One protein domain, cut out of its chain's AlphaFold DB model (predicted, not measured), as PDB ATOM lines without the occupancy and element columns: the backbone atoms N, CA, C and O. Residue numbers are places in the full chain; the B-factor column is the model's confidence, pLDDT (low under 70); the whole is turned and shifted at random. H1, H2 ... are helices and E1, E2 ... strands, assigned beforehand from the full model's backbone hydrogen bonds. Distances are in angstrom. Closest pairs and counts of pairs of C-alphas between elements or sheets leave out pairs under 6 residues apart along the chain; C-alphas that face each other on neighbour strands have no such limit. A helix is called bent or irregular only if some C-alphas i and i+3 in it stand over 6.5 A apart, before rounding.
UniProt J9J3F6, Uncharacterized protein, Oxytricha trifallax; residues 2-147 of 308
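What this domain is: This is residues 2 to 147 of the 308 residues of an uncharacterized protein of Oxytricha trifallax (UniProt J9J3F6). This is a flat cluster of helices with H4 in the middle: H1 packs on one side of it and H6 on the other, while H5 and one part of the long H2 meet it as well. The far half of H2 reaches away with the short H3, residues 48 to 54 sticking out, and the strand hairpin E1 and E2 extends away from the helices elsewhere. The 146 printed residues hold six named helices and two named strands, in the order H1 H2 H3 H4 E1 E2 H5 H6, and the class is mostly helix; the two-strand sheet, E1 - E2, is antiparallel. The whole is only just compact, close to loose, with a radius of gyration of the C-alphas of 17.2 A and spans of 50 by 48 by 20 A.

How they stand to each other: H1, residues 2 to 18, touches the hub H4, residues 63 to 77, closest at the C-alphas of Asn 4 and Ser 67, 5.8 A, at a steep tilt of 39 degrees. H1 meets H2, residues 21 to 50, only through their link. With residues 27 to 32 alone, H2 touches H4, closest at the C-alphas of Ile 28 and Ile 66, 6.6 A. With residues 43 to 47 alone, H2 touches H3, residues 53 to 56, closest at the C-alphas of Arg 43 and Tyr 55, 6.5 A. E1, residues 82 to 89, bends by 81 degrees at residue 86 and forms an antiparallel hairpin with E2, residues 92 to 97; N 83 and O 96, 2.8 A, and N 94 and O 87, 3.0 A, are within hydrogen-bond range. H5, residues 101 to 115, touches H4 with residues 101 to 105 alone, closest at the C-alphas of Leu 71 and Pro 102, 5.6 A, opposite ways at a shallow tilt of 30 degrees. H6, residues 122 to 137, touches H2, closest at the C-alphas of Ser 35 and Ser 127, 5.6 A, opposite ways at a steep tilt of 39 degrees. H6 also touches H4, closest at the C-alphas of Ser 65 and Ser 127, 5.9 A, at a shallow tilt of 33 degrees, only just short of steep. The helix packing is part aligned, part crossed: of 5 touching pairs with a tilt, 2 are shallow. H1 and H6 are apart. Every O i to N i+4 pair is within hydrogen-bond range in H2, H4, H5 and H6; H1 has 10 of 13, and H3 is too short for such a pair.

Where its parts are: H1 begins at C-alpha 2, (38.511, -32.116, 42.064), and is 24.8 A long; it is irregular, with C-alphas 10 and 13 7.0 A apart, and has a kink of 41 degrees near residue 11. H2 is 42.1 A long, H4 21.7 A, H5 20.7 A and H6 22.6 A. H6 ends at C-alpha 137, (55.946, -54.582, 55.141).

The domain as a whole: The two C-alphas farthest apart, those of Ser 51 and Lys 91, are 53.9 A apart. The printed part has no cut, and no link is long. The mean pLDDT of the printed part is 82.1; it is under 70 at residues 54 to 61, 86, 88 to 91 and 140 to 147.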
ATOM      1  N   VAL A   2      38.475 -33.240  41.097       85.00
ATOM      2  CA  VAL A   2      38.511 -32.116  42.064       85.00
ATOM      3  C   VAL A   2      38.728 -32.590  43.504       85.00
ATOM      4  O   VAL A   2      39.641 -32.109  44.164       85.00
ATOM      5  N   LEU A   3      37.970 -33.600  43.951       86.19
ATOM      6  CA  LEU A   3      38.125 -34.194  45.286       86.19
ATOM      7  C   LEU A   3      39.571 -34.634  45.569       86.19
ATOM      8  O   LEU A   3      40.128 -34.305  46.609       86.19
ATOM      9  N   ASN A   4      40.204 -35.318  44.615       88.75
ATOM     10  CA  ASN A   4      41.577 -35.805  44.754       88.75
ATOM     11  C   ASN A   4      42.575 -34.652  44.901       88.75
ATOM     12  O   ASN A   4      43.482 -34.724  45.722       88.75
ATOM     13  N   LEU A   5      42.398 -33.571  44.135       89.69
ATOM     14  CA  LEU A   5      43.251 -32.387  44.243       89.69
ATOM     15  C   LEU A   5      43.082 -31.688  45.594       89.69
ATOM     16  O   LEU A   5      44.074 -31.252  46.171       89.69
ATOM     17  N   VAL A   6      41.854 -31.620  46.119       89.38
ATOM     18  CA  VAL A   6      41.586 -31.073  47.457       89.38
ATOM     19  C   VAL A   6      42.272 -31.916  48.531       89.38
ATOM     20  O   VAL A   6      42.980 -31.358  49.363       89.38
ATOM     21  N   ILE A   7      42.130 -33.246  48.477       88.62
ATOM     22  CA  ILE A   7      42.778 -34.175  49.417       88.62
ATOM     23  C   ILE A   7      44.298 -34.007  49.369       88.62
ATOM     24  O   ILE A   7      44.927 -33.817  50.408       88.62
ATOM     25  N   ILE A   8      44.889 -34.034  48.171       90.62
ATOM     26  CA  ILE A   8      46.337 -33.882  48.001       90.62
ATOM     27  C   ILE A   8      46.789 -32.529  48.554       90.62
ATOM     28  O   ILE A   8      47.704 -32.485  49.362       90.62
ATOM     29  N   ASN A   9      46.141 -31.428  48.177       90.19
ATOM     30  CA  ASN A   9      46.563 -30.099  48.615       90.19
ATOM     31  C   ASN A   9      46.421 -29.900  50.134       90.19
ATOM     32  O   ASN A   9      47.271 -29.267  50.755       90.19
ATOM     33  N   HIS A  10      45.359 -30.444  50.731       88.81
ATOM     34  CA  HIS A  10      45.105 -30.304  52.160       88.81
ATOM     35  C   HIS A  10      46.087 -31.137  52.996       88.81
ATOM     36  O   HIS A  10      46.699 -30.619  53.928       88.81
ATOM     37  N   PHE A  11      46.296 -32.404  52.628       89.38
ATOM     38  CA  PHE A  11      47.040 -33.356  53.454       89.38
ATOM     39  C   PHE A  11      48.500 -33.577  53.041       89.38
ATOM     40  O   PHE A  11      49.259 -34.158  53.818       89.38
ATOM     41  N   ALA A  12      48.941 -33.108  51.868       86.31
ATOM     42  CA  ALA A  12      50.336 -33.273  51.441       86.31
ATOM     43  C   ALA A  12      51.323 -32.686  52.458       86.31
ATOM     44  O   ALA A  12      52.341 -33.307  52.744       86.31
ATOM     45  N   ARG A  13      50.989 -31.542  53.071       86.88
ATOM     46  CA  ARG A  13      51.829 -30.916  54.105       86.88
ATOM     47  C   ARG A  13      51.970 -31.777  55.357       86.88
ATOM     48  O   ARG A  13      53.034 -31.787  55.966       86.88
ATOM     49  N   GLU A  14      50.911 -32.481  55.753       86.50
ATOM     50  CA  GLU A  14      50.969 -33.383  56.905       86.50
ATOM     51  C   GLU A  14      51.886 -34.568  56.611       86.50
ATOM     52  O   GLU A  14      52.725 -34.899  57.440       86.50
ATOM     53  N   ILE A  15      51.785 -35.155  55.417       85.81
ATOM     54  CA  ILE A  15      52.638 -36.276  55.009       85.81
ATOM     55  C   ILE A  15      54.098 -35.855  54.831       85.81
ATOM     56  O   ILE A  15      54.980 -36.577  55.290       85.81
ATOM     57  N   ASP A  16      54.362 -34.687  54.242       85.31
ATOM     58  CA  ASP A  16      55.722 -34.156  54.064       85.31
ATOM     59  C   ASP A  16      56.465 -33.984  55.400       85.31
ATOM     60  O   ASP A  16      57.689 -34.107  55.450       85.31
ATOM     61  N   ASN A  17      55.737 -33.730  56.492       84.06
ATOM     62  CA  ASN A  17      56.319 -33.612  57.829       84.06
ATOM     63  C   ASN A  17      56.664 -34.967  58.463       84.06
ATOM     64  O   ASN A  17      57.458 -35.014  59.402       84.06
ATOM     65  N   ILE A  18      56.061 -36.061  57.995       82.56
ATOM     66  CA  ILE A  18      56.204 -37.391  58.603       82.56
ATOM     67  C   ILE A  18      57.140 -38.275  57.783       82.56
ATOM     68  O   ILE A  18      57.951 -39.027  58.329       82.56
ATOM     69  N   TRP A  19      57.012 -38.211  56.460       84.31
ATOM     70  CA  TRP A  19      57.720 -39.073  55.530       84.31
ATOM     71  C   TRP A  19      58.787 -38.302  54.776       84.31
ATOM     72  O   TRP A  19      58.581 -37.192  54.295       84.31
ATOM     73  N   SER A  20      59.943 -38.942  54.599       85.19
ATOM     74  CA  SER A  20      60.937 -38.415  53.671       85.19
ATOM     75  C   SER A  20      60.374 -38.439  52.250       85.19
ATOM     76  O   SER A  20      59.773 -39.434  51.832       85.19
ATOM     77  N   LYS A  21      60.667 -37.395  51.465       87.19
ATOM     78  CA  LYS A  21      60.327 -37.327  50.031       87.19
ATOM     79  C   LYS A  21      60.745 -38.591  49.274       87.19
ATOM     80  O   LYS A  21      60.035 -39.043  48.383       87.19
ATOM     81  N   TYR A  22      61.877 -39.189  49.654       86.44
ATOM     82  CA  TYR A  22      62.350 -40.443  49.068       86.44
ATOM     83  C   TYR A  22      61.402 -41.615  49.356       86.44
ATOM     84  O   TYR A  22      61.019 -42.329  48.435       86.44
ATOM     85  N   GLN A  23      60.982 -41.793  50.613       85.50
ATOM     86  CA  GLN A  23      60.077 -42.878  51.012       85.50
ATOM     87  C   GLN A  23      58.713 -42.741  50.328       85.50
ATOM     88  O   GLN A  23      58.193 -43.720  49.796       85.50
ATOM     89  N   PHE A  24      58.170 -41.522  50.281       89.12
ATOM     90  CA  PHE A  24      56.893 -41.260  49.623       89.12
ATOM     91  C   PHE A  24      56.958 -41.513  48.109       89.12
ATOM     92  O   PHE A  24      56.081 -42.174  47.556       89.12
ATOM     93  N   ASN A  25      58.033 -41.082  47.443       89.81
ATOM     94  CA  ASN A  25      58.232 -41.369  46.022       89.81
ATOM     95  C   ASN A  25      58.381 -42.874  45.756       89.81
ATOM     96  O   ASN A  25      57.791 -43.381  44.804       89.81
ATOM     97  N   CYS A  26      59.113 -43.607  46.601       90.38
ATOM     98  CA  CYS A  26      59.216 -45.063  46.487       90.38
ATOM     99  C   CYS A  26      57.852 -45.751  46.636       90.38
ATOM    100  O   CYS A  26      57.554 -46.652  45.854       90.38
ATOM    101  N   LEU A  27      57.022 -45.312  47.588       91.19
ATOM    102  CA  LEU A  27      55.652 -45.803  47.750       91.19
ATOM    103  C   LEU A  27      54.825 -45.561  46.481       91.19
ATOM    104  O   LEU A  27      54.221 -46.498  45.964       91.19
ATOM    105  N   ILE A  28      54.824 -44.332  45.951       91.75
ATOM    106  CA  ILE A  28      54.056 -43.993  44.743       91.75
ATOM    107  C   ILE A  28      54.500 -44.853  43.559       91.75
ATOM    108  O   ILE A  28      53.652 -45.415  42.867       91.75
ATOM    109  N   ILE A  29      55.812 -44.978  43.332       91.44
ATOM    110  CA  ILE A  29      56.362 -45.777  42.230       91.44
ATOM    111  C   ILE A  29      55.952 -47.242  42.389       91.44
ATOM    112  O   ILE A  29      55.459 -47.840  41.434       91.44
ATOM    113  N   PHE A  30      56.101 -47.807  43.588       91.81
ATOM    114  CA  PHE A  30      55.716 -49.188  43.867       91.81
ATOM    115  C   PHE A  30      54.230 -49.424  43.580       91.81
ATOM    116  O   PHE A  30      53.883 -50.306  42.798       91.81
ATOM    117  N   VAL A  31      53.347 -48.595  44.143       92.25
ATOM    118  CA  VAL A  31      51.897 -48.732  43.959       92.25
ATOM    119  C   VAL A  31      51.508 -48.547  42.492       92.25
ATOM    120  O   VAL A  31      50.686 -49.307  41.980       92.25
ATOM    121  N   ALA A  32      52.102 -47.583  41.788       90.69
ATOM    122  CA  ALA A  32      51.828 -47.345  40.374       90.69
ATOM    123  C   ALA A  32      52.232 -48.540  39.498       90.69
ATOM    124  O   ALA A  32      51.438 -48.976  38.666       90.69
ATOM    125  N   VAL A  33      53.428 -49.098  39.716       90.50
ATOM    126  CA  VAL A  33      53.926 -50.258  38.965       90.50
ATOM    127  C   VAL A  33      53.096 -51.503  39.277       90.50
ATOM    128  O   VAL A  33      52.592 -52.141  38.357       90.50
ATOM    129  N   SER A  34      52.886 -51.832  40.554       90.88
ATOM    130  CA  SER A  34      52.140 -53.031  40.953       90.88
ATOM    131  C   SER A  34      50.673 -52.980  40.520       90.88
ATOM    132  O   SER A  34      50.165 -53.951  39.957       90.88
ATOM    133  N   SER A  35      49.992 -51.843  40.710       88.62
ATOM    134  CA  SER A  35      48.610 -51.675  40.232       88.62
ATOM    135  C   SER A  35      48.523 -51.696  38.704       88.62
ATOM    136  O   SER A  35      47.576 -52.264  38.162       88.62
ATOM    137  N   GLY A  36      49.523 -51.141  38.009       86.81
ATOM    138  CA  GLY A  36      49.637 -51.198  36.554       86.81
ATOM    139  C   GLY A  36      49.777 -52.627  36.032       86.81
ATOM    140  O   GLY A  36      49.068 -53.002  35.104       86.81
ATOM    141  N   ILE A  37      50.616 -53.457  36.661       89.31
ATOM    142  CA  ILE A  37      50.767 -54.877  36.300       89.31
ATOM    143  C   ILE A  37      49.445 -55.632  36.479       89.31
ATOM    144  O   ILE A  37      49.030 -56.354  35.574       89.31
ATOM    145  N   VAL A  38      48.754 -55.445  37.609       88.62
ATOM    146  CA  VAL A  38      47.449 -56.091  37.842       88.62
ATOM    147  C   VAL A  38      46.425 -55.661  36.794       88.62
ATOM    148  O   VAL A  38      45.713 -56.507  36.260       88.62
ATOM    149  N   MET A  39      46.390 -54.373  36.449       84.62
ATOM    150  CA  MET A  39      45.502 -53.860  35.405       84.62
ATOM    151  C   MET A  39      45.834 -54.457  34.030       84.62
ATOM    152  O   MET A  39      44.922 -54.841  33.302       84.62
ATOM    153  N   LEU A  40      47.119 -54.577  33.677       86.25
ATOM    154  CA  LEU A  40      47.540 -55.216  32.429       86.25
ATOM    155  C   LEU A  40      47.056 -56.667  32.366       86.25
ATOM    156  O   LEU A  40      46.459 -57.058  31.368       86.25
ATOM    157  N   ILE A  41      47.247 -57.443  33.436       87.88
ATOM    158  CA  ILE A  41      46.777 -58.834  33.512       87.88
ATOM    159  C   ILE A  41      45.254 -58.893  33.376       87.88
ATOM    160  O   ILE A  41      44.736 -59.658  32.565       87.88
ATOM    161  N   GLN A  42      44.534 -58.062  34.131       84.81
ATOM    162  CA  GLN A  42      43.075 -58.013  34.090       84.81
ATOM    163  C   GLN A  42      42.562 -57.694  32.688       84.81
ATOM    164  O   GLN A  42      41.603 -58.305  32.226       84.81
ATOM    165  N   ARG A  43      43.213 -56.763  31.997       81.44
ATOM    166  CA  ARG A  43      42.853 -56.388  30.637       81.44
ATOM    167  C   ARG A  43      43.136 -57.502  29.634       81.44
ATOM    168  O   ARG A  43      42.307 -57.727  28.763       81.44
ATOM    169  N   GLN A  44      44.255 -58.214  29.764       84.44
ATOM    170  CA  GLN A  44      44.529 -59.384  28.924       84.44
ATOM    171  C   GLN A  44      43.473 -60.474  29.134       84.44
ATOM    172  O   GLN A  44      42.956 -61.023  28.169       84.44
ATOM    173  N   ILE A  45      43.088 -60.739  30.385       85.75
ATOM    174  CA  ILE A  45      42.010 -61.684  30.702       85.75
ATOM    175  C   ILE A  45      40.673 -61.201  30.124       85.75
ATOM    176  O   ILE A  45      39.964 -61.978  29.493       85.75
ATOM    177  N   GLY A  46      40.338 -59.920  30.299       82.19
ATOM    178  CA  GLY A  46      39.118 -59.322  29.757       82.19
ATOM    179  C   GLY A  46      39.050 -59.422  28.236       82.19
ATOM    180  O   GLY A  46      38.033 -59.850  27.701       82.19
ATOM    181  N   TYR A  47      40.155 -59.128  27.550       84.06
ATOM    182  CA  TYR A  47      40.277 -59.291  26.104       84.06
ATOM    183  C   TYR A  47      40.091 -60.752  25.672       84.06
ATOM    184  O   TYR A  47      39.341 -61.019  24.741       84.06
ATOM    185  N   LEU A  48      40.700 -61.711  26.379       85.50
ATOM    186  CA  LEU A  48      40.550 -63.137  26.066       85.50
ATOM    187  C   LEU A  48      39.113 -63.650  26.250       85.50
ATOM    188  O   LEU A  48      38.689 -64.528  25.505       85.50
ATOM    189  N   ILE A  49      38.374 -63.135  27.238       87.00
ATOM    190  CA  ILE A  49      37.012 -63.601  27.542       87.00
ATOM    191  C   ILE A  49      35.968 -62.886  26.674       87.00
ATOM    192  O   ILE A  49      35.081 -63.543  26.136       87.00
ATOM    193  N   LEU A  50      36.043 -61.556  26.553       83.81
ATOM    194  CA  LEU A  50      35.014 -60.749  25.887       83.81
ATOM    195  C   LEU A  50      35.331 -60.459  24.413       83.81
ATOM    196  O   LEU A  50      34.421 -60.096  23.676       83.81
ATOM    197  N   SER A  51      36.585 -60.631  23.969       78.94
ATOM    198  CA  SER A  51      37.045 -60.315  22.601       78.94
ATOM    199  C   SER A  51      36.711 -58.890  22.133       78.94
ATOM    200  O   SER A  51      36.592 -58.640  20.937       78.94
ATOM    201  N   ASP A  52      36.552 -57.955  23.069       73.62
ATOM    202  CA  ASP A  52      36.221 -56.563  22.780       73.62
ATOM    203  C   ASP A  52      37.490 -55.694  22.798       73.62
ATOM    204  O   ASP A  52      38.241 -55.661  23.781       73.62
ATOM    205  N   GLU A  53      37.740 -54.989  21.693       71.88
ATOM    206  CA  GLU A  53      38.888 -54.095  21.519       71.88
ATOM    207  C   GLU A  53      38.762 -52.794  22.326       71.88
ATOM    208  O   GLU A  53      39.759 -52.095  22.518       71.88
ATOM    209  N   SER A  54      37.573 -52.476  22.854       68.19
ATOM    210  CA  SER A  54      37.337 -51.285  23.684       68.19
ATOM    211  C   SER A  54      38.195 -51.267  24.961       68.19
ATOM    212  O   SER A  54      38.727 -50.225  25.345       68.19
ATOM    213  N   TYR A  55      38.481 -52.437  25.542       64.44
ATOM    214  CA  TYR A  55      39.392 -52.603  26.686       64.44
ATOM    215  C   TYR A  55      40.855 -52.227  26.353       64.44
ATOM    216  O   TYR A  55      41.674 -52.004  27.247       64.44
ATOM    217  N   ILE A  56      41.156 -52.123  25.055       65.25
ATOM    218  CA  ILE A  56      42.353 -51.663  24.345       65.25
ATOM    219  C   ILE A  56      42.955 -50.301  24.753       65.25
ATOM    220  O   ILE A  56      44.154 -50.085  24.948       65.25
ATOM    221  N   ASN A  57      42.084 -49.300  24.786       59.12
ATOM    222  CA  ASN A  57      42.502 -47.958  24.370       59.12
ATOM    223  C   ASN A  57      42.221 -46.865  25.390       59.12
ATOM    224  O   ASN A  57      42.601 -45.716  25.168       59.12
ATOM    225  N   ASP A  58      41.647 -47.209  26.535       64.19
ATOM    226  CA  ASP A  58      41.419 -46.209  27.559       64.19
ATOM    227  C   ASP A  58      42.721 -45.827  28.280       64.19
ATOM    228  O   ASP A  58      43.357 -46.616  28.990       64.19
ATOM    229  N   ALA A  59      43.111 -44.567  28.101       57.34
ATOM    230  CA  ALA A  59      44.204 -43.941  28.823       57.34
ATOM    231  C   ALA A  59      43.715 -43.471  30.203       57.34
ATOM    232  O   ALA A  59      42.938 -42.525  30.313       57.34
ATOM    233  N   TYR A  60      44.210 -44.096  31.274       59.22
ATOM    234  CA  TYR A  60      43.793 -43.776  32.642       59.22
ATOM    235  C   TYR A  60      44.905 -43.123  33.470       59.22
ATOM    236  O   TYR A  60      45.975 -43.699  33.695       59.22
ATOM    237  N   THR A  61      44.612 -41.937  34.012       59.78
ATOM    238  CA  THR A  61      45.473 -41.207  34.957       59.78
ATOM    239  C   THR A  61      45.005 -41.427  36.400       59.78
ATOM    240  O   THR A  61      43.870 -41.134  36.766       59.78
ATOM    241  N   SER A  62      45.882 -41.949  37.265       70.00
ATOM    242  CA  SER A  62      45.507 -42.422  38.608       70.00
ATOM    243  C   SER A  62      45.895 -41.458  39.732       70.00
ATOM    244  O   SER A  62      46.561 -41.840  40.697       70.00
ATOM    245  N   ILE A  63      45.441 -40.204  39.659       88.00
ATOM    246  CA  ILE A  63      45.569 -39.250  40.784       88.00
ATOM    247  C   ILE A  63      44.893 -39.822  42.053       88.00
ATOM    248  O   ILE A  63      45.316 -39.558  43.181       88.00
ATOM    249  N   SER A  64      43.879 -40.674  41.875       88.50
ATOM    250  CA  SER A  64      43.193 -41.368  42.966       88.50
ATOM    251  C   SER A  64      44.117 -42.274  43.785       88.50
ATOM    252  O   SER A  64      43.955 -42.338  45.000       88.50
ATOM    253  N   SER A  65      45.106 -42.926  43.159       89.56
ATOM    254  CA  SER A  65      46.074 -43.782  43.861       89.56
ATOM    255  C   SER A  65      47.018 -42.961  44.740       89.56
ATOM    256  O   SER A  65      47.329 -43.375  45.852       89.56
ATOM    257  N   ILE A  66      47.419 -41.767  44.286       91.50
ATOM    258  CA  ILE A  66      48.233 -40.834  45.084       91.50
ATOM    259  C   ILE A  66      47.437 -40.358  46.302       91.50
ATOM    260  O   ILE A  66      47.942 -40.379  47.421       91.50
ATOM    261  N   SER A  67      46.170 -39.991  46.092       92.50
ATOM    262  CA  SER A  67      45.269 -39.587  47.181       92.50
ATOM    263  C   SER A  67      45.130 -40.708  48.212       92.50
ATOM    264  O   SER A  67      45.229 -40.467  49.409       92.50
ATOM    265  N   LEU A  68      44.994 -41.953  47.751       92.19
ATOM    266  CA  LEU A  68      44.919 -43.118  48.621       92.19
ATOM    267  C   LEU A  68      46.211 -43.330  49.428       92.19
ATOM    268  O   LEU A  68      46.132 -43.554  50.630       92.19
ATOM    269  N   CYS A  69      47.386 -43.186  48.805       92.19
ATOM    270  CA  CYS A  69      48.678 -43.258  49.501       92.19
ATOM    271  C   CYS A  69      48.770 -42.240  50.645       92.19
ATOM    272  O   CYS A  69      49.208 -42.582  51.742       92.19
ATOM    273  N   ILE A  70      48.314 -41.007  50.403       92.56
ATOM    274  CA  ILE A  70      48.273 -39.945  51.415       92.56
ATOM    275  C   ILE A  70      47.332 -40.333  52.560       92.56
ATOM    276  O   ILE A  70      47.751 -40.330  53.714       92.56
ATOM    277  N   LEU A  71      46.092 -40.736  52.262       92.12
ATOM    278  CA  LEU A  71      45.101 -41.108  53.283       92.12
ATOM    279  C   LEU A  71      45.574 -42.276  54.158       92.12
ATOM    280  O   LEU A  71      45.388 -42.270  55.373       92.12
ATOM    281  N   PHE A  72      46.214 -43.273  53.551       90.88
ATOM    282  CA  PHE A  72      46.809 -44.380  54.287       90.88
ATOM    283  C   PHE A  72      47.975 -43.942  55.173       90.88
ATOM    284  O   PHE A  72      48.103 -44.438  56.292       90.88
ATOM    285  N   GLY A  73      48.793 -43.000  54.705       88.62
ATOM    286  CA  GLY A  73      49.844 -42.411  55.523       88.62
ATOM    287  C   GLY A  73      49.295 -41.689  56.743       88.62
ATOM    288  O   GLY A  73      49.793 -41.881  57.849       88.62
ATOM    289  N   LEU A  74      48.214 -40.929  56.586       88.62
ATOM    290  CA  LEU A  74      47.552 -40.276  57.714       88.62
ATOM    291  C   LEU A  74      47.015 -41.295  58.720       88.62
ATOM    292  O   LEU A  74      47.248 -41.148  59.917       88.62
ATOM    293  N   ARG A  75      46.361 -42.358  58.235       88.44
ATOM    294  CA  ARG A  75      45.874 -43.454  59.082       88.44
ATOM    295  C   ARG A  75      46.999 -44.116  59.874       88.44
ATOM    296  O   ARG A  75      46.815 -44.396  61.053       88.44
ATOM    297  N   GLN A  76      48.131 -44.396  59.231       85.56
ATOM    298  CA  GLN A  76      49.254 -45.084  59.870       85.56
ATOM    299  C   GLN A  76      49.897 -44.235  60.973       85.56
ATOM    300  O   GLN A  76      50.273 -44.767  62.011       85.56
ATOM    301  N   ASN A  77      50.031 -42.925  60.754       83.19
ATOM    302  CA  ASN A  77      50.780 -42.054  61.662       83.19
ATOM    303  C   ASN A  77      49.905 -41.349  62.707       83.19
ATOM    304  O   ASN A  77      50.406 -40.958  63.757       83.19
ATOM    305  N   PHE A  78      48.607 -41.176  62.437       84.31
ATOM    306  CA  PHE A  78      47.682 -40.472  63.325       84.31
ATOM    307  C   PHE A  78      46.353 -41.224  63.496       84.31
ATOM    308  O   PHE A  78      45.298 -40.693  63.140       84.31
ATOM    309  N   PRO A  79      46.367 -42.441  64.063       77.62
ATOM    310  CA  PRO A  79      45.146 -43.218  64.254       77.62
ATOM    311  C   PRO A  79      44.126 -42.511  65.161       77.62
ATOM    312  O   PRO A  79      42.931 -42.707  64.987       77.62
ATOM    313  N   ASP A  80      44.557 -41.659  66.089       82.06
ATOM    314  CA  ASP A  80      43.643 -41.015  67.045       82.06
ATOM    315  C   ASP A  80      43.131 -39.644  66.576       82.06
ATOM    316  O   ASP A  80      42.262 -39.047  67.214       82.06
ATOM    317  N   LYS A  81      43.649 -39.117  65.455       84.62
ATOM    318  CA  LYS A  81      43.204 -37.823  64.925       84.62
ATOM    319  C   LYS A  81      41.878 -37.945  64.186       84.62
ATOM    320  O   LYS A  81      41.570 -38.946  63.536       84.62
ATOM    321  N   GLN A  82      41.106 -36.867  64.259       85.94
ATOM    322  CA  GLN A  82      39.845 -36.713  63.550       85.94
ATOM    323  C   GLN A  82      39.949 -35.551  62.569       85.94
ATOM    324  O   GLN A  82      40.524 -34.509  62.879       85.94
ATOM    325  N   PHE A  83      39.411 -35.762  61.373       81.81
ATOM    326  CA  PHE A  83      39.275 -34.759  60.335       81.81
ATOM    327  C   PHE A  83      37.941 -34.043  60.509       81.81
ATOM    328  O   PHE A  83      36.888 -34.677  60.420       81.81
ATOM    329  N   ASP A  84      37.986 -32.731  60.712       82.06
ATOM    330  CA  ASP A  84      36.793 -31.901  60.623       82.06
ATOM    331  C   ASP A  84      36.482 -31.633  59.149       82.06
ATOM    332  O   ASP A  84      37.234 -30.947  58.457       82.06
ATOM    333  N   THR A  85      35.370 -32.178  58.653       73.56
ATOM    334  CA  THR A  85      34.959 -31.950  57.261       73.56
ATOM    335  C   THR A  85      34.449 -30.534  57.007       73.56
ATOM    336  O   THR A  85      34.209 -30.192  55.850       73.56
ATOM    337  N   LEU A  86      34.272 -29.712  58.052       69.94
ATOM    338  CA  LEU A  86      33.680 -28.368  57.999       69.94
ATOM    339  C   LEU A  86      32.254 -28.352  57.424       69.94
ATOM    340  O   LEU A  86      31.700 -27.287  57.148       69.94
ATOM    341  N   ILE A  87      31.643 -29.529  57.247       72.38
ATOM    342  CA  ILE A  87      30.262 -29.684  56.812       72.38
ATOM    343  C   ILE A  87      29.395 -29.651  58.073       72.38
ATOM    344  O   ILE A  87      29.526 -30.542  58.923       72.38
ATOM    345  N   PRO A  88      28.508 -28.652  58.222       64.44
ATOM    346  CA  PRO A  88      27.616 -28.584  59.364       64.44
ATOM    347  C   PRO A  88      26.579 -29.707  59.265       64.44
ATOM    348  O   PRO A  88      25.826 -29.801  58.296       64.44
ATOM    349  N   PHE A  89      26.533 -30.559  60.284       68.31
ATOM    350  CA  PHE A  89      25.471 -31.532  60.498       68.31
ATOM    351  C   PHE A  89      24.544 -31.039  61.618       68.31
ATOM    352  O   PHE A  89      24.877 -30.107  62.348       68.31
ATOM    353  N   ILE A  90      23.368 -31.663  61.754       62.41
ATOM    354  CA  ILE A  90      22.221 -31.224  62.585       62.41
ATOM    355  C   ILE A  90      22.613 -30.731  64.001       62.41
ATOM    356  O   ILE A  90      21.928 -29.871  64.555       62.41
ATOM    357  N   LYS A  91      23.726 -31.220  64.573       51.25
ATOM    358  CA  LYS A  91      24.425 -30.611  65.717       51.25
ATOM    359  C   LYS A  91      25.954 -30.712  65.552       51.25
ATOM    360  O   LYS A  91      26.535 -31.726  65.921       51.25
ATOM    361  N   GLY A  92      26.597 -29.655  65.053       71.25
ATOM    362  CA  GLY A  92      28.063 -29.537  64.966       71.25
ATOM    363  C   GLY A  92      28.656 -29.962  63.620       71.25
ATOM    364  O   GLY A  92      27.929 -30.325  62.700       71.25
ATOM    365  N   ASN A  93      29.981 -29.893  63.491       76.31
ATOM    366  CA  ASN A  93      30.654 -30.304  62.262       76.31
ATOM    367  C   ASN A  93      30.801 -31.829  62.197       76.31
ATOM    368  O   ASN A  93      31.008 -32.492  63.218       76.31
ATOM    369  N   PHE A  94      30.707 -32.393  60.994       78.50
ATOM    370  CA  PHE A  94      30.894 -33.824  60.789       78.50
ATOM    371  C   PHE A  94      32.385 -34.198  60.884       78.50
ATOM    372  O   PHE A  94      33.193 -33.830  60.029       78.50
ATOM    373  N   MET A  95      32.742 -34.930  61.940       82.00
ATOM    374  CA  MET A  95      34.111 -35.367  62.224       82.00
ATOM    375  C   MET A  95      34.325 -36.799  61.734       82.00
ATOM    376  O   MET A  95      33.579 -37.703  62.114       82.00
ATOM    377  N   ILE A  96      35.357 -37.025  60.921       84.19
ATOM    378  CA  ILE A  96      35.714 -38.356  60.416       84.19
ATOM    379  C   ILE A  96      37.061 -38.779  61.011       84.19
ATOM    380  O   ILE A  96      38.061 -38.099  60.783       84.19
ATOM    381  N   PRO A  97      37.149 -39.905  61.739       87.00
ATOM    382  CA  PRO A  97      38.431 -40.378  62.243       87.00
ATOM    383  C   PRO A  97      39.365 -40.781  61.096       87.00
ATOM    384  O   PRO A  97      38.948 -41.404  60.118       87.00
ATOM    385  N   TYR A  98      40.660 -40.486  61.232       87.50
ATOM    386  CA  TYR A  98      41.668 -40.823  60.216       87.50
ATOM    387  C   TYR A  98      41.752 -42.341  59.966       87.50
ATOM    388  O   TYR A  98      42.109 -42.778  58.872       87.50
ATOM    389  N   GLN A  99      41.340 -43.161  60.939       85.50
ATOM    390  CA  GLN A  99      41.248 -44.618  60.803       85.50
ATOM    391  C   GLN A  99      40.324 -45.064  59.670       85.50
ATOM    392  O   GLN A  99      40.627 -46.048  59.001       85.50
ATOM    393  N   VAL A 100      39.215 -44.359  59.428       86.94
ATOM    394  CA  VAL A 100      38.218 -44.759  58.418       86.94
ATOM    395  C   VAL A 100      38.336 -43.974  57.112       86.94
ATOM    396  O   VAL A 100      37.640 -44.285  56.147       86.94
ATOM    397  N   LEU A 101      39.226 -42.977  57.055       88.44
ATOM    398  CA  LEU A 101      39.408 -42.077  55.910       88.44
ATOM    399  C   LEU A 101      39.616 -42.828  54.578       88.44
ATOM    400  O   LEU A 101      38.911 -42.513  53.616       88.44
ATOM    401  N   PRO A 102      40.511 -43.839  54.489       90.44
ATOM    402  CA  PRO A 102      40.699 -44.595  53.250       90.44
ATOM    403  C   PRO A 102      39.430 -45.326  52.789       90.44
ATOM    404  O   PRO A 102      39.128 -45.343  51.595       90.44
ATOM    405  N   GLN A 103      38.665 -45.905  53.722       89.62
ATOM    406  CA  GLN A 103      37.433 -46.634  53.410       89.62
ATOM    407  C   GLN A 103      36.308 -45.694  52.997       89.62
ATOM    408  O   GLN A 103      35.609 -45.980  52.030       89.62
ATOM    409  N   VAL A 104      36.157 -44.562  53.690       89.31
ATOM    410  CA  VAL A 104      35.178 -43.530  53.327       89.31
ATOM    411  C   VAL A 104      35.468 -43.001  51.925       89.31
ATOM    412  O   VAL A 104      34.552 -42.879  51.119       89.31
ATOM    413  N   TYR A 105      36.738 -42.754  51.597       90.88
ATOM    414  CA  TYR A 105      37.139 -42.294  50.270       90.88
ATOM    415  C   TYR A 105      36.812 -43.311  49.164       90.88
ATOM    416  O   TYR A 105      36.212 -42.941  48.154       90.88
ATOM    417  N   ILE A 106      37.145 -44.594  49.353       90.19
ATOM    418  CA  ILE A 106      36.806 -45.649  48.379       90.19
ATOM    419  C   ILE A 106      35.295 -45.829  48.270       90.19
ATOM    420  O   ILE A 106      34.769 -45.889  47.162       90.19
ATOM    421  N   GLY A 107      34.594 -45.876  49.405       89.12
ATOM    422  CA  GLY A 107      33.143 -46.005  49.450       89.12
ATOM    423  C   GLY A 107      32.453 -44.867  48.706       89.12
ATOM    424  O   GLY A 107      31.568 -45.121  47.898       89.12
ATOM    425  N   LEU A 108      32.907 -43.626  48.895       89.19
ATOM    426  CA  LEU A 108      32.370 -42.460  48.196       89.19
ATOM    427  C   LEU A 108      32.660 -42.505  46.692       89.19
ATOM    428  O   LEU A 108      31.778 -42.180  45.897       89.19
ATOM    429  N   LEU A 109      33.857 -42.936  46.282       87.94
ATOM    430  CA  LEU A 109      34.187 -43.098  44.864       87.94
ATOM    431  C   LEU A 109      33.336 -44.179  44.196       87.94
ATOM    432  O   LEU A 109      32.768 -43.919  43.138       87.94
ATOM    433  N   PHE A 110      33.192 -45.348  44.817       87.75
ATOM    434  CA  PHE A 110      32.352 -46.427  44.294       87.75
ATOM    435  C   PHE A 110      30.873 -46.061  44.301       87.75
ATOM    436  O   PHE A 110      30.176 -46.351  43.336       87.75
ATOM    437  N   PHE A 111      30.401 -45.368  45.335       89.31
ATOM    438  CA  PHE A 111      29.036 -44.860  45.381       89.31
ATOM    439  C   PHE A 111      28.776 -43.842  44.267       89.31
ATOM    440  O   PHE A 111      27.753 -43.912  43.597       89.31
ATOM    441  N   THR A 112      29.727 -42.940  44.009       87.38
ATOM    442  CA  THR A 112      29.620 -41.964  42.913       87.38
ATOM    443  C   THR A 112      29.653 -42.649  41.547       87.38
ATOM    444  O   THR A 112      28.855 -42.307  40.681       87.38
ATOM    445  N   GLN A 113      30.541 -43.629  41.345       86.62
ATOM    446  CA  GLN A 113      30.589 -44.421  40.110       86.62
ATOM    447  C   GLN A 113      29.286 -45.190  39.892       86.62
ATOM    448  O   GLN A 113      28.754 -45.170  38.791       86.62
ATOM    449  N   PHE A 114      28.744 -45.797  40.949       87.44
ATOM    450  CA  PHE A 114      27.463 -46.489  40.910       87.44
ATOM    451  C   PHE A 114      26.308 -45.544  40.558       87.44
ATOM    452  O   PHE A 114      25.534 -45.850  39.659       87.44
ATOM    453  N   LEU A 115      26.219 -44.378  41.209       90.19
ATOM    454  CA  LEU A 115      25.177 -43.383  40.929       90.19
ATOM    455  C   LEU A 115      25.240 -42.813  39.509       90.19
ATOM    456  O   LEU A 115      24.208 -42.439  38.962       90.19
ATOM    457  N   LEU A 116      26.441 -42.701  38.939       88.69
ATOM    458  CA  LEU A 116      26.662 -42.174  37.591       88.69
ATOM    459  C   LEU A 116      26.739 -43.274  36.521       88.69
ATOM    460  O   LEU A 116      27.074 -42.964  35.381       88.69
ATOM    461  N   GLU A 117      26.484 -44.535  36.888       87.38
ATOM    462  CA  GLU A 117      26.589 -45.711  36.008       87.38
ATOM    463  C   GLU A 117      27.950 -45.822  35.288       87.38
ATOM    464  O   GLU A 117      28.075 -46.364  34.190       87.38
ATOM    465  N   ILE A 118      29.009 -45.317  35.928       81.44
ATOM    466  CA  ILE A 118      30.382 -45.403  35.431       81.44
ATOM    467  C   ILE A 118      30.929 -46.791  35.768       81.44
ATOM    468  O   ILE A 118      30.763 -47.289  36.884       81.44
ATOM    469  N   GLN A 119      31.636 -47.400  34.816       77.19
ATOM    470  CA  GLN A 119      32.278 -48.693  35.014       77.19
ATOM    471  C   GLN A 119      33.232 -48.665  36.220       77.19
ATOM    472  O   GLN A 119      34.028 -47.738  36.397       77.19
ATOM    473  N   GLN A 120      33.133 -49.689  37.069       74.56
ATOM    474  CA  GLN A 120      33.928 -49.770  38.289       74.56
ATOM    475  C   GLN A 120      35.407 -49.975  37.967       74.56
ATOM    476  O   GLN A 120      35.787 -50.903  37.250       74.56
ATOM    477  N   ASP A 121      36.247 -49.128  38.557       75.19
ATOM    478  CA  ASP A 121      37.692 -49.209  38.382       75.19
ATOM    479  C   ASP A 121      38.329 -50.079  39.478       75.19
ATOM    480  O   ASP A 121      38.609 -49.633  40.597       75.19
ATOM    481  N   TYR A 122      38.601 -51.340  39.137       79.06
ATOM    482  CA  TYR A 122      39.288 -52.294  40.014       79.06
ATOM    483  C   TYR A 122      40.726 -51.875  40.364       79.06
ATOM    484  O   TYR A 122      41.293 -52.368  41.344       79.06
ATOM    485  N   ARG A 123      41.323 -50.927  39.629       80.44
ATOM    486  CA  ARG A 123      42.658 -50.395  39.927       80.44
ATOM    487  C   ARG A 123      42.700 -49.647  41.251       80.44
ATOM    488  O   ARG A 123      43.732 -49.650  41.927       80.44
ATOM    489  N   LEU A 124      41.602 -49.004  41.643       85.69
ATOM    490  CA  LEU A 124      41.528 -48.341  42.943       85.69
ATOM    491  C   LEU A 124      41.647 -49.367  44.073       85.69
ATOM    492  O   LEU A 124      42.371 -49.148  45.045       85.69
ATOM    493  N   LEU A 125      40.996 -50.518  43.899       88.00
ATOM    494  CA  LEU A 125      41.034 -51.612  44.855       88.00
ATOM    495  C   LEU A 125      42.416 -52.284  44.890       88.00
ATOM    496  O   LEU A 125      42.943 -52.546  45.968       88.00
ATOM    497  N   SER A 126      43.063 -52.495  43.740       88.38
ATOM    498  CA  SER A 126      44.443 -53.000  43.728       88.38
ATOM    499  C   SER A 126      45.416 -52.002  44.368       88.38
ATOM    500  O   SER A 126      46.256 -52.392  45.179       88.38
ATOM    501  N   SER A 127      45.248 -50.704  44.097       90.81
ATOM    502  CA  SER A 127      46.032 -49.636  44.731       90.81
ATOM    503  C   SER A 127      45.864 -49.639  46.249       90.81
ATOM    504  O   SER A 127      46.854 -49.470  46.956       90.81
ATOM    505  N   PHE A 128      44.651 -49.870  46.759       91.06
ATOM    506  CA  PHE A 128      44.380 -50.009  48.193       91.06
ATOM    507  C   PHE A 128      45.221 -51.123  48.815       91.06
ATOM    508  O   PHE A 128      45.960 -50.876  49.768       91.06
ATOM    509  N   TYR A 129      45.173 -52.323  48.235       90.00
ATOM    510  CA  TYR A 129      45.905 -53.468  48.767       90.00
ATOM    511  C   TYR A 129      47.422 -53.293  48.666       90.00
ATOM    512  O   TYR A 129      48.122 -53.583  49.633       90.00
ATOM    513  N   PHE A 130      47.947 -52.783  47.548       90.75
ATOM    514  CA  PHE A 130      49.390 -52.555  47.407       90.75
ATOM    515  C   PHE A 130      49.900 -51.425  48.300       90.75
ATOM    516  O   PHE A 130      51.003 -51.533  48.831       90.75
ATOM    517  N   THR A 131      49.105 -50.374  48.513       91.44
ATOM    518  CA  THR A 131      49.443 -49.301  49.460       91.44
ATOM    519  C   THR A 131      49.505 -49.856  50.878       91.44
ATOM    520  O   THR A 131      50.509 -49.675  51.564       91.44
ATOM    521  N   TRP A 132      48.469 -50.590  51.302       89.56
ATOM    522  CA  TRP A 132      48.446 -51.257  52.604       89.56
ATOM    523  C   TRP A 132      49.649 -52.192  52.780       89.56
ATOM    524  O   TRP A 132      50.371 -52.088  53.769       89.56
ATOM    525  N   MET A 133      49.904 -53.056  51.795       86.00
ATOM    526  CA  MET A 133      51.016 -54.005  51.808       86.00
ATOM    527  C   MET A 133      52.360 -53.281  51.924       86.00
ATOM    528  O   MET A 133      53.197 -53.657  52.745       86.00
ATOM    529  N   TYR A 134      52.568 -52.213  51.151       87.56
ATOM    530  CA  TYR A 134      53.813 -51.457  51.201       87.56
ATOM    531  C   TYR A 134      54.045 -50.820  52.565       87.56
ATOM    532  O   TYR A 134      55.121 -50.962  53.147       87.56
ATOM    533  N   LEU A 135      53.019 -50.172  53.109       86.44
ATOM    534  CA  LEU A 135      53.109 -49.531  54.414       86.44
ATOM    535  C   LEU A 135      53.303 -50.538  55.548       86.44
ATOM    536  O   LEU A 135      54.057 -50.280  56.487       86.44
ATOM    537  N   ARG A 136      52.684 -51.716  55.429       82.44
ATOM    538  CA  ARG A 136      52.794 -52.790  56.414       82.44
ATOM    539  C   ARG A 136      54.167 -53.457  56.414       82.44
ATOM    540  O   ARG A 136      54.669 -53.747  57.493       82.44
ATOM    541  N   PHE A 137      54.763 -53.713  55.248       77.44
ATOM    542  CA  PHE A 137      55.946 -54.582  55.141       77.44
ATOM    543  C   PHE A 137      57.239 -53.878  54.711       77.44
ATOM    544  O   PHE A 137      58.321 -54.353  55.063       77.44
ATOM    545  N   PHE A 138      57.149 -52.778  53.958       73.94
ATOM    546  CA  PHE A 138      58.303 -52.143  53.305       73.94
ATOM    547  C   PHE A 138      58.628 -50.743  53.839       73.94
ATOM    548  O   PHE A 138      59.765 -50.285  53.698       73.94
ATOM    549  N   MET A 139      57.676 -50.065  54.482       77.94
ATOM    550  CA  MET A 139      57.902 -48.734  55.047       77.94
ATOM    551  C   MET A 139      58.856 -48.802  56.243       77.94
ATOM    552  O   MET A 139      58.566 -49.441  57.248       77.94
ATOM    553  N   LYS A 140      60.013 -48.142  56.165       65.94
ATOM    554  CA  LYS A 140      60.956 -48.092  57.293       65.94
ATOM    555  C   LYS A 140      60.380 -47.226  58.409       65.94
ATOM    556  O   LYS A 140      60.005 -46.085  58.154       65.94
ATOM    557  N   ASN A 141      60.351 -47.749  59.633       63.69
ATOM    558  CA  ASN A 141      60.018 -46.936  60.792       63.69
ATOM    559  C   ASN A 141      61.236 -46.072  61.150       63.69
ATOM    560  O   ASN A 141      62.316 -46.593  61.428       63.69
ATOM    561  N   ASN A 142      61.077 -44.749  61.125       52.78
ATOM    562  CA  ASN A 142      62.172 -43.820  61.415       52.78
ATOM    563  C   ASN A 142      62.600 -43.859  62.899       52.78
ATOM    564  O   ASN A 142      63.699 -43.418  63.216       52.78
ATOM    565  N   LEU A 143      61.762 -44.405  63.792       52.59
ATOM    566  CA  LEU A 143      62.046 -44.506  65.229       52.59
ATOM    567  C   LEU A 143      62.875 -45.743  65.605       52.59
ATOM    568  O   LEU A 143      63.646 -45.681  66.554       52.59
ATOM    569  N   ASN A 144      62.762 -46.841  64.852       50.56
ATOM    570  CA  ASN A 144      63.489 -48.086  65.108       50.56
ATOM    571  C   ASN A 144      64.083 -48.614  63.800       50.56
ATOM    572  O   ASN A 144      63.411 -49.282  63.020       50.56
ATOM    573  N   SER A 145      65.374 -48.369  63.582       48.78
ATOM    574  CA  SER A 145      66.123 -48.808  62.393       48.78
ATOM    575  C   SER A 145      66.188 -50.334  62.213       48.78
ATOM    576  O   SER A 145      66.503 -50.809  61.119       48.78
ATOM    577  N   GLN A 146      65.862 -51.105  63.254       45.28
ATOM    578  CA  GLN A 146      65.750 -52.565  63.202       45.28
ATOM    579  C   GLN A 146      64.352 -53.069  62.809       45.28
ATOM    580  O   GLN A 146      64.238 -54.214  62.380       45.28
ATOM    581  N   GLN A 147      63.309 -52.233  62.892       51.72
ATOM    582  CA  GLN A 147      61.928 -52.627  62.613       51.72
ATOM    583  C   GLN A 147      61.474 -52.046  61.268       51.72
ATOM    584  O   GLN A 147      61.281 -50.840  61.107       51.72
TER     585      GLN A 147